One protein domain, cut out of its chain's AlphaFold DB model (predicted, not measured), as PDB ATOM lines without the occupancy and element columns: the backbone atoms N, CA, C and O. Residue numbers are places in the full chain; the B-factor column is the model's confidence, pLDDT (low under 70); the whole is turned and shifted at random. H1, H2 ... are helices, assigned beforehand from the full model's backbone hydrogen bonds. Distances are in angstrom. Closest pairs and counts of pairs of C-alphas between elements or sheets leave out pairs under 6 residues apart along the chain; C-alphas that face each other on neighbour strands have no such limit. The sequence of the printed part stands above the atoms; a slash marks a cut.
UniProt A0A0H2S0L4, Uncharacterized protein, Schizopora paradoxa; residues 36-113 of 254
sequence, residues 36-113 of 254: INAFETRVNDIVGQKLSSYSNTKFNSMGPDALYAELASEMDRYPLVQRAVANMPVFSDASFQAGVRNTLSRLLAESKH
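AT A GLANCE: This is residues 36 to 113 of the 254 residues of an uncharacterized protein of Schizopora paradoxa (UniProt A0A0H2S0L4). The chain folds back on itself once and then runs out into a long free arm. H1 runs one way, short H2 lies at the turn, H3 comes back steeply across H1, meeting it with residues 71 to 75, and H4 then runs back beside the first part of H1, while residues 86 to 113, with H5 and the long H6, stick out beyond this folded part. The printed part has 78 residues, with six named helices in the order H1 H2 H3 H4 H5 H6 and no named strand, and its class is all helix. The whole is extended, with a radius of gyration of the C-alphas of 21.1 A, and the C-alphas span 67 by 25 by 14 A, the arm making much of the length.

IN THESE COORDINATES: H1 is residues 36 to 53, 25.5 A from first to last C-alpha, and begins at C-alpha 36 at (22.245, -29.262, 25.550). H2 is residues 56 to 61. H3 is residues 64 to 77, 20.3 A long, and begins at C-alpha 64 at (13.932, -37.035, 49.536). H4 is residues 80 to 86 and H5 is residues 89 to 92. H6 is residues 94 to 112, the longest helix with 26.9 A, and ends at C-alpha 112 at (2.919, 4.741, 11.093).

HOW THE PARTS SIT: H1 and H2 are close but not clearly touching, and their lines stand about perpendicular at 89 degrees; their closest C-alphas, those of Leu 51 and Phe 59, are 8.0 A apart. H2 and H3 are also close but not clearly touching, with the closest C-alphas, Phe 59 and Leu 67, 7.7 A apart, at a steep tilt of 67 degrees, only just short of about perpendicular. H1, with residues 43 to 50 alone, touches residues 71 to 75 of H3, opposite ways at a steep tilt of 59 degrees; the closest C-alphas, Val 47 and Leu 71, are 7.0 A apart. H3 and H4 meet only through their link. H4 touches H1, which takes part with residues 39 to 43 alone, opposite ways at a shallow tilt of 27 degrees; the closest C-alphas, Phe 39 and Ala 84, are 6.5 A apart. H4 and H5 meet only through their link. H5 and H6 are close but not clearly touching, with the closest C-alphas, Val 90 and Phe 96, 7.0 A apart. H6 is apart from H1, H2, H3 and H4. Every O i to N i+4 pair is within hydrogen-bond range in H1, H2, H4 and H6, and 9 of 10 are in H3; H5 is too short for such a pair.

THE WHOLE: The C-alphas of Thr 57 and His 113, the two farthest apart, are 68.5 A apart. Without the stretch that stands free, the body has 50 residues and spans 36 by 16 by 13 A. The links between successive helices are tight, and the printed part has no cut. The mean pLDDT of the printed part is 88.7, and no printed residue is under 70; H2 has a mean of 79.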
ATOM      1  N   ILE A  36      23.011 -28.570  24.506       89.50
ATOM      2  CA  ILE A  36      22.245 -29.262  25.550       89.50
ATOM      3  C   ILE A  36      23.135 -30.188  26.382       89.50
ATOM      4  O   ILE A  36      23.019 -30.204  27.603       89.50
ATOM      5  N   ASN A  37      24.099 -30.869  25.759       90.44
ATOM      6  CA  ASN A  37      24.999 -31.793  26.452       90.44
ATOM      7  C   ASN A  37      25.936 -31.032  27.402       90.44
ATOM      8  O   ASN A  37      26.166 -31.438  28.542       90.44
ATOM      9  N   ALA A  38      26.450 -29.884  26.952       88.56
ATOM     10  CA  ALA A  38      27.276 -29.002  27.770       88.56
ATOM     11  C   ALA A  38      26.476 -28.338  28.907       88.56
ATOM     12  O   ALA A  38      27.044 -27.977  29.943       88.56
ATOM     13  N   PHE A  39      25.171 -28.134  28.715       89.69
ATOM     14  CA  PHE A  39      24.262 -27.681  29.763       89.69
ATOM     15  C   PHE A  39      24.001 -28.791  30.789       89.69
ATOM     16  O   PHE A  39      24.207 -28.559  31.978       89.69
ATOM     17  N   GLU A  40      23.643 -29.998  30.347       91.31
ATOM     18  CA  GLU A  40      23.403 -31.158  31.214       91.31
ATOM     19  C   GLU A  40      24.640 -31.531  32.033       91.31
ATOM     20  O   GLU A  40      24.531 -31.766  33.232       91.31
ATOM     21  N   THR A  41      25.827 -31.497  31.422       93.00
ATOM     22  CA  THR A  41      27.093 -31.747  32.130       93.00
ATOM     23  C   THR A  41      27.277 -30.756  33.278       93.00
ATOM     24  O   THR A  41      27.528 -31.159  34.405       93.00
ATOM     25  N   ARG A  42      27.045 -29.459  33.034       90.25
ATOM     26  CA  ARG A  42      27.142 -28.426  34.080       90.25
ATOM     27  C   ARG A  42      26.098 -28.588  35.178       90.25
ATOM     28  O   ARG A  42      26.404 -28.340  36.341       90.25
ATOM     29  N   VAL A  43      24.875 -28.976  34.822       91.38
ATOM     30  CA  VAL A  43      23.837 -29.301  35.806       91.38
ATOM     31  C   VAL A  43      24.306 -30.463  36.680       91.38
ATOM     32  O   VAL A  43      24.316 -30.330  37.900       91.38
ATOM     33  N   ASN A  44      24.765 -31.556  36.071       91.88
ATOM     34  CA  ASN A  44      25.257 -32.731  36.787       91.88
ATOM     35  C   ASN A  44      26.458 -32.409  37.681       91.88
ATOM     36  O   ASN A  44      26.509 -32.894  38.808       91.88
ATOM     37  N   ASP A  45      27.377 -31.551  37.235       91.81
ATOM     38  CA  ASP A  45      28.515 -31.105  38.042       91.81
ATOM     39  C   ASP A  45      28.057 -30.339  39.287       91.81
ATOM     40  O   ASP A  45      28.540 -30.600  40.387       91.81
ATOM     41  N   ILE A  46      27.099 -29.420  39.142       88.81
ATOM     42  CA  ILE A  46      26.555 -28.645  40.268       88.81
ATOM     43  C   ILE A  46      25.824 -29.564  41.243       88.81
ATOM     44  O   ILE A  46      26.039 -29.480  42.453       88.81
ATOM     45  N   VAL A  47      24.993 -30.470  40.723       89.75
ATOM     46  CA  VAL A  47      24.289 -31.458  41.541       89.75
ATOM     47  C   VAL A  47      25.291 -32.350  42.273       89.75
ATOM     48  O   VAL A  47      25.182 -32.521  43.484       89.75
ATOM     49  N   GLY A  48      26.310 -32.858  41.579       90.31
ATOM     50  CA  GLY A  48      27.358 -33.700  42.149       90.31
ATOM     51  C   GLY A  48      28.179 -32.983  43.218       90.31
ATOM     52  O   GLY A  48      28.411 -33.541  44.291       90.31
ATOM     53  N   GLN A  49      28.562 -31.725  42.985       89.62
ATOM     54  CA  GLN A  49      29.249 -30.890  43.973       89.62
ATOM     55  C   GLN A  49      28.382 -30.657  45.209       89.62
ATOM     56  O   GLN A  49      28.870 -30.764  46.336       89.62
ATOM     57  N   LYS A  50      27.091 -30.369  45.016       88.44
ATOM     58  CA  LYS A  50      26.166 -30.123  46.122       88.44
ATOM     59  C   LYS A  50      25.910 -31.393  46.932       88.44
ATOM     60  O   LYS A  50      26.004 -31.347  48.155       88.44
ATOM     61  N   LEU A  51      25.695 -32.526  46.262       87.31
ATOM     62  CA  LEU A  51      25.560 -33.839  46.894       87.31
ATOM     63  C   LEU A  51      26.821 -34.232  47.668       87.31
ATOM     64  O   LEU A  51      26.713 -34.666  48.806       87.31
ATOM     65  N   SER A  52      28.006 -34.003  47.100       88.62
ATOM     66  CA  SER A  52      29.286 -34.263  47.777       88.62
ATOM     67  C   SER A  52      29.526 -33.331  48.969       88.62
ATOM     68  O   SER A  52      30.227 -33.690  49.913       88.62
ATOM     69  N   SER A  53      28.953 -32.123  48.932       86.88
ATOM     70  CA  SER A  53      29.027 -31.146  50.026       86.88
ATOM     71  C   SER A  53      28.085 -31.488  51.181       86.88
ATOM     72  O   SER A  53      28.331 -31.078  52.319       86.88
ATOM     73  N   TYR A  54      27.005 -32.232  50.924       86.00
ATOM     74  CA  TYR A  54      26.209 -32.803  51.998       86.00
ATOM     75  C   TYR A  54      27.008 -33.939  52.634       86.00
ATOM     76  O   TYR A  54      27.224 -34.992  52.042       86.00
ATOM     77  N   SER A  55      27.447 -33.741  53.876       76.12
ATOM     78  CA  SER A  55      27.953 -34.852  54.676       76.12
ATOM     79  C   SER A  55      26.893 -35.955  54.753       76.12
ATOM     80  O   SER A  55      25.694 -35.658  54.786       76.12
ATOM     81  N   ASN A  56      27.323 -37.218  54.875       73.50
ATOM     82  CA  ASN A  56      26.426 -38.373  55.045       73.50
ATOM     83  C   ASN A  56      25.327 -38.124  56.100       73.50
ATOM     84  O   ASN A  56      24.204 -38.593  55.961       73.50
ATOM     85  N   THR A  57      25.621 -37.336  57.137       74.00
ATOM     86  CA  THR A  57      24.659 -36.936  58.171       74.00
ATOM     87  C   THR A  57      23.524 -36.045  57.669       74.00
ATOM     88  O   THR A  57      22.379 -36.307  58.024       74.00
ATOM     89  N   LYS A  58      23.796 -35.020  56.849       77.56
ATOM     90  CA  LYS A  58      22.736 -34.151  56.307       77.56
ATOM     91  C   LYS A  58      21.874 -34.897  55.300       77.56
ATOM     92  O   LYS A  58      20.652 -34.814  55.383       77.56
ATOM     93  N   PHE A  59      22.517 -35.677  54.434       79.88
ATOM     94  CA  PHE A  59      21.839 -36.497  53.436       79.88
ATOM     95  C   PHE A  59      20.879 -37.507  54.083       79.88
ATOM     96  O   PHE A  59      19.725 -37.585  53.687       79.88
ATOM     97  N   ASN A  60      21.309 -38.198  55.146       82.12
ATOM     98  CA  ASN A  60      20.462 -39.162  55.861       82.12
ATOM     99  C   ASN A  60      19.368 -38.507  56.723       82.12
ATOM    100  O   ASN A  60      18.390 -39.162  57.071       82.12
ATOM    101  N   SER A  61      19.547 -37.242  57.118       87.69
ATOM    102  CA  SER A  61      18.570 -36.516  57.943       87.69
ATOM    103  C   SER A  61      17.447 -35.866  57.136       87.69
ATOM    104  O   SER A  61      16.371 -35.615  57.676       87.69
ATOM    105  N   MET A  62      17.696 -35.566  55.859       86.19
ATOM    106  CA  MET A  62      16.718 -34.939  54.979       86.19
ATOM    107  C   MET A  62      15.897 -36.000  54.255       86.19
ATOM    108  O   MET A  62      16.433 -36.947  53.689       86.19
ATOM    109  N   GLY A  63      14.577 -35.821  54.247       89.94
ATOM    110  CA  GLY A  63      13.709 -36.596  53.366       89.94
ATOM    111  C   GLY A  63      13.997 -36.284  51.889       89.94
ATOM    112  O   GLY A  63      14.487 -35.192  51.583       89.94
ATOM    113  N   PRO A  64      13.662 -37.202  50.965       87.12
ATOM    114  CA  PRO A  64      13.932 -37.035  49.536       87.12
ATOM    115  C   PRO A  64      13.332 -35.735  48.985       87.12
ATOM    116  O   PRO A  64      14.020 -34.992  48.293       87.12
ATOM    117  N   ASP A  65      12.100 -35.399  49.370       90.19
ATOM    118  CA  ASP A  65      11.418 -34.182  48.911       90.19
ATOM    119  C   ASP A  65      12.140 -32.899  49.342       90.19
ATOM    120  O   ASP A  65      12.266 -31.956  48.561       90.19
ATOM    121  N   ALA A  66      12.665 -32.869  50.573       89.94
ATOM    122  CA  ALA A  66      13.417 -31.727  51.087       89.94
ATOM    123  C   ALA A  66      14.748 -31.553  50.343       89.94
ATOM    124  O   ALA A  66      15.138 -30.429  50.027       89.94
ATOM    125  N   LEU A  67      15.412 -32.664  50.012       87.94
ATOM    126  CA  LEU A  67      16.648 -32.656  49.239       87.94
ATOM    127  C   LEU A  67      16.414 -32.188  47.795       87.94
ATOM    128  O   LEU A  67      17.189 -31.376  47.288       87.94
ATOM    129  N   TYR A  68      15.332 -32.634  47.148       88.81
ATOM    130  CA  TYR A  68      14.952 -32.147  45.818       88.81
ATOM    131  C   TYR A  68      14.628 -30.654  45.826       88.81
ATOM    132  O   TYR A  68      15.077 -29.935  44.935       88.81
ATOM    133  N   ALA A  69      13.896 -30.170  46.833       91.12
ATOM    134  CA  ALA A  69      13.585 -28.750  46.969       91.12
ATOM    135  C   ALA A  69      14.850 -27.902  47.181       91.12
ATOM    136  O   ALA A  69      14.999 -26.851  46.555       91.12
ATOM    137  N   GLU A  70      15.791 -28.363  48.013       89.06
ATOM    138  CA  GLU A  70      17.065 -27.664  48.210       89.06
ATOM    139  C   GLU A  70      17.890 -27.654  46.921       89.06
ATOM    140  O   GLU A  70      18.397 -26.602  46.529       89.06
ATOM    141  N   LEU A  71      17.974 -28.790  46.224       88.19
ATOM    142  CA  LEU A  71      18.695 -28.896  44.961       88.19
ATOM    143  C   LEU A  71      18.095 -27.994  43.881       88.19
ATOM    144  O   LEU A  71      18.837 -27.284  43.207       88.19
ATOM    145  N   ALA A  72      16.767 -27.968  43.753       88.06
ATOM    146  CA  ALA A  72      16.067 -27.067  42.844       88.06
ATOM    147  C   ALA A  72      16.360 -25.597  43.187       88.06
ATOM    148  O   ALA A  72      16.738 -24.826  42.308       88.06
ATOM    149  N   SER A  73      16.303 -25.230  44.474       90.44
ATOM    150  CA  SER A  73      16.633 -23.870  44.920       90.44
ATOM    151  C   SER A  73      18.087 -23.489  44.635       90.44
ATOM    152  O   SER A  73      18.395 -22.328  44.379       90.44
ATOM    153  N   GLU A  74      18.997 -24.462  44.690       87.06
ATOM    154  CA  GLU A  74      20.407 -24.262  44.393       87.06
ATOM    155  C   GLU A  74      20.607 -24.086  42.887       87.06
ATOM    156  O   GLU A  74      21.312 -23.168  42.481       87.06
ATOM    157  N   MET A  75      19.931 -24.886  42.056       85.62
ATOM    158  CA  MET A  75      19.932 -24.720  40.603       85.62
ATOM    159  C   MET A  75      19.429 -23.339  40.171       85.62
ATOM    160  O   MET A  75      20.039 -22.735  39.290       85.62
ATOM    161  N   ASP A  76      18.397 -22.805  40.828       87.12
ATOM    162  CA  ASP A  76      17.853 -21.470  40.545       87.12
ATOM    163  C   ASP A  76      18.846 -20.330  40.844       87.12
ATOM    164  O   ASP A  76      18.750 -19.248  40.259       87.12
ATOM    165  N   ARG A  77      19.840 -20.551  41.718       88.44
ATOM    166  CA  ARG A  77      20.889 -19.552  42.005       88.44
ATOM    167  C   ARG A  77      21.889 -19.407  40.869       88.44
ATOM    168  O   ARG A  77      22.544 -18.367  40.761       88.44
ATOM    169  N   TYR A  78      22.040 -20.433  40.037       84.88
ATOM    170  CA  TYR A  78      22.951 -20.384  38.907       84.88
ATOM    171  C   TYR A  78      22.180 -19.942  37.658       84.88
ATOM    172  O   TYR A  78      21.236 -20.616  37.249       84.88
ATOM    173  N   PRO A  79      22.604 -18.869  36.963       87.25
ATOM    174  CA  PRO A  79      21.981 -18.431  35.712       87.25
ATOM    175  C   PRO A  79      22.364 -19.361  34.540       87.25
ATOM    176  O   PRO A  79      22.851 -18.911  33.501       87.25
ATOM    177  N   LEU A  80      22.212 -20.679  34.707       86.56
ATOM    178  CA  LEU A  80      22.688 -21.709  33.780       86.56
ATOM    179  C   LEU A  80      22.004 -21.593  32.432       86.56
ATOM    180  O   LEU A  80      22.680 -21.566  31.409       86.56
ATOM    181  N   VAL A  81      20.678 -21.464  32.440       83.81
ATOM    182  CA  VAL A  81      19.886 -21.345  31.213       83.81
ATOM    183  C   VAL A  81      20.254 -20.059  30.479       83.81
ATOM    184  O   VAL A  81      20.525 -20.096  29.287       83.81
ATOM    185  N   GLN A  82      20.347 -18.929  31.185       86.81
ATOM    186  CA  GLN A  82      20.704 -17.643  30.575       86.81
ATOM    187  C   GLN A  82      22.110 -17.676  29.972       86.81
ATOM    188  O   GLN A  82      22.299 -17.203  28.857       86.81
ATOM    189  N   ARG A  83      23.086 -18.277  30.665       88.44
ATOM    190  CA  ARG A  83      24.452 -18.445  30.148       88.44
ATOM    191  C   ARG A  83      24.516 -19.414  28.972       88.44
ATOM    192  O   ARG A  83      25.252 -19.158  28.028       88.44
ATOM    193  N   ALA A  84      23.788 -20.525  29.028       87.50
ATOM    194  CA  ALA A  84      23.759 -21.502  27.945       87.50
ATOM    195  C   ALA A  84      23.127 -20.897  26.686       87.50
ATOM    196  O   ALA A  84      23.724 -20.958  25.619       87.50
ATOM    197  N   VAL A  85      21.988 -20.215  26.837       85.69
ATOM    198  CA  VAL A  85      21.317 -19.515  25.739       85.69
ATOM    199  C   VAL A  85      22.193 -18.388  25.189       85.69
ATOM    200  O   VAL A  85      22.360 -18.300  23.981       85.69
ATOM    201  N   ALA A  86      22.815 -17.562  26.034       87.12
ATOM    202  CA  ALA A  86      23.661 -16.453  25.576       87.12
ATOM    203  C   ALA A  86      24.853 -16.894  24.706       87.12
ATOM    204  O   ALA A  86      25.315 -16.119  23.874       87.12
ATOM    205  N   ASN A  87      25.328 -18.129  24.883       88.12
ATOM    206  CA  ASN A  87      26.441 -18.684  24.116       88.12
ATOM    207  C   ASN A  87      26.003 -19.426  22.845       88.12
ATOM    208  O   ASN A  87      26.862 -19.920  22.118       88.12
ATOM    209  N   MET A  88      24.700 -19.515  22.559       89.50
ATOM    210  CA  MET A  88      24.228 -20.223  21.374       89.50
ATOM    211  C   MET A  88      24.702 -19.519  20.090       89.50
ATOM    212  O   MET A  88      24.499 -18.307  19.933       89.50
ATOM    213  N   PRO A  89      25.221 -20.264  19.100       90.50
ATOM    214  CA  PRO A  89      25.704 -19.690  17.843       90.50
ATOM    215  C   PRO A  89      24.588 -19.032  17.018       90.50
ATOM    216  O   PRO A  89      24.864 -18.171  16.184       90.50
ATOM    217  N   VAL A  90      23.319 -19.367  17.290       90.19
ATOM    218  CA  VAL A  90      22.135 -18.810  16.612       90.19
ATOM    219  C   VAL A  90      22.059 -17.282  16.682       90.19
ATOM    220  O   VAL A  90      21.556 -16.652  15.759       90.19
ATOM    221  N   PHE A  91      22.593 -16.659  17.736       90.19
ATOM    222  CA  PHE A  91      22.587 -15.199  17.857       90.19
ATOM    223  C   PHE A  91      23.616 -14.517  16.948       90.19
ATOM    224  O   PHE A  91      23.463 -13.336  16.631       90.19
ATOM    225  N   SER A  92      24.630 -15.259  16.494       93.06
ATOM    226  CA  SER A  92      25.624 -14.791  15.520       93.06
ATOM    227  C   SER A  92      25.181 -15.014  14.069       93.06
ATOM    228  O   SER A  92      25.815 -14.500  13.151       93.06
ATOM    229  N   ASP A  93      24.092 -15.753  13.846       94.06
ATOM    230  CA  ASP A  93      23.556 -16.023  12.515       94.06
ATOM    231  C   ASP A  93      22.917 -14.757  11.914       94.06
ATOM    232  O   ASP A  93      21.942 -14.199  12.431       94.06
ATOM    233  N   ALA A  94      23.462 -14.308  10.782       95.81
ATOM    234  CA  ALA A  94      22.977 -13.136  10.063       95.81
ATOM    235  C   ALA A  94      21.526 -13.300   9.581       95.81
ATOM    236  O   ALA A  94      20.784 -12.317   9.538       95.81
ATOM    237  N   SER A  95      21.104 -14.525   9.249       93.81
ATOM    238  CA  SER A  95      19.742 -14.805   8.787       93.81
ATOM    239  C   SER A  95      18.723 -14.631   9.915       93.81
ATOM    240  O   SER A  95      17.691 -13.980   9.728       93.81
ATOM    241  N   PHE A  96      19.060 -15.106  11.117       92.75
ATOM    242  CA  PHE A  96      18.266 -14.907  12.324       92.75
ATOM    243  C   PHE A  96      18.125 -13.415  12.648       92.75
ATOM    244  O   PHE A  96      17.010 -12.911  12.803       92.75
ATOM    245  N   GLN A  97      19.239 -12.674  12.671       94.75
ATOM    246  CA  GLN A  97      19.217 -11.230  12.926       94.75
ATOM    247  C   GLN A  97      18.405 -10.463  11.874       94.75
ATOM    248  O   GLN A  97      17.655  -9.548  12.225       94.75
ATOM    249  N   ALA A  98      18.523 -10.831  10.596       95.56
ATOM    250  CA  ALA A  98      17.731 -10.242   9.522       95.56
ATOM    251  C   ALA A  98      16.230 -10.505   9.722       95.56
ATOM    252  O   ALA A  98      15.432  -9.578   9.596       95.56
ATOM    253  N   GLY A  99      15.841 -11.720  10.121       93.75
ATOM    254  CA  GLY A  99      14.453 -12.062  10.447       93.75
ATOM    255  C   GLY A  99      13.861 -11.193  11.565       93.75
ATOM    256  O   GLY A  99      12.761 -10.651  11.421       93.75
ATOM    257  N   VAL A 100      14.617 -10.981  12.648       94.25
ATOM    258  CA  VAL A 100      14.205 -10.098  13.757       94.25
ATOM    259  C   VAL A 100      14.119  -8.635  13.302       94.25
ATOM    260  O   VAL A 100      13.156  -7.935  13.606       94.25
ATOM    261  N   ARG A 101      15.091  -8.148  12.522       95.75
ATOM    262  CA  ARG A 101      15.063  -6.773  11.990       95.75
ATOM    263  C   ARG A 101      13.887  -6.544  11.043       95.75
ATOM    264  O   ARG A 101      13.281  -5.473  11.088       95.75
ATOM    265  N   ASN A 102      13.539  -7.536  10.228       95.56
ATOM    266  CA  ASN A 102      12.416  -7.459   9.296       95.56
ATOM    267  C   ASN A 102      11.079  -7.381  10.036       95.56
ATOM    268  O   ASN A 102      10.248  -6.535   9.707       95.56
ATOM    269  N   THR A 103      10.881  -8.206  11.067       94.12
ATOM    270  CA  THR A 103       9.660  -8.163  11.890       94.12
ATOM    271  C   THR A 103       9.528  -6.839  12.643       94.12
ATOM    272  O   THR A 103       8.459  -6.230  12.612       94.12
ATOM    273  N   LEU A 104      10.612  -6.323  13.229       94.12
ATOM    274  CA  LEU A 104      10.607  -5.008  13.885       94.12
ATOM    275  C   LEU A 104      10.336  -3.859  12.902       94.12
ATOM    276  O   LEU A 104       9.543  -2.969  13.200       94.12
ATOM    277  N   SER A 105      10.952  -3.889  11.718       94.38
ATOM    278  CA  SER A 105      10.723  -2.877  10.676       94.38
ATOM    279  C   SER A 105       9.275  -2.890  10.190       94.38
ATOM    280  O   SER A 105       8.685  -1.827   9.995       94.38
ATOM    281  N   ARG A 106       8.677  -4.083  10.059       93.44
ATOM    282  CA  ARG A 106       7.259  -4.246   9.720       93.44
ATOM    283  C   ARG A 106       6.355  -3.613  10.776       93.44
ATOM    284  O   ARG A 106       5.494  -2.821  10.416       93.44
ATOM    285  N   LEU A 107       6.595  -3.893  12.061       91.88
ATOM    286  CA  LEU A 107       5.819  -3.312  13.166       91.88
ATOM    287  C   LEU A 107       5.930  -1.784  13.214       91.88
ATOM    288  O   LEU A 107       4.936  -1.090  13.424       91.88
ATOM    289  N   LEU A 108       7.126  -1.240  12.976       92.31
ATOM    290  CA  LEU A 108       7.324   0.207  12.911       92.31
ATOM    291  C   LEU A 108       6.572   0.833  11.728       92.31
ATOM    292  O   LEU A 108       5.936   1.875  11.904       92.31
ATOM    293  N   ALA A 109       6.596   0.202  10.552       91.62
ATOM    294  CA  ALA A 109       5.854   0.668   9.382       91.62
ATOM    295  C   ALA A 109       4.332   0.623   9.610       91.62
ATOM    296  O   ALA A 109       3.641   1.604   9.339       91.62
ATOM    297  N   GLU A 110       3.827  -0.471  10.181       89.25
ATOM    298  CA  GLU A 110       2.415  -0.654  10.531       89.25
ATOM    299  C   GLU A 110       1.945   0.398  11.549       89.25
ATOM    300  O   GLU A 110       0.889   1.010  11.392       89.25
ATOM    301  N   SER A 111       2.788   0.727  12.533       86.31
ATOM    302  CA  SER A 111       2.487   1.762  13.530       86.31
ATOM    303  C   SER A 111       2.335   3.176  12.943       86.31
ATOM    304  O   SER A 111       1.657   4.026  13.530       86.31
ATOM    305  N   LYS A 112       2.948   3.440  11.779       83.31
ATOM    306  CA  LYS A 112       2.919   4.741  11.093       83.31
ATOM    307  C   LYS A 112       1.640   4.950  10.274       83.31
ATOM    308  O   LYS A 112       1.301   6.095   9.974       83.31
ATOM    309  N   HIS A 113       0.908   3.880   9.963       75.25
ATOM    310  CA  HIS A 113      -0.342   3.921   9.205       75.25
ATOM    311  C   HIS A 113      -1.527   3.498  10.087       75.25
ATOM    312  O   HIS A 113      -2.029   2.384   9.959       75.25
TER     313      HIS A 113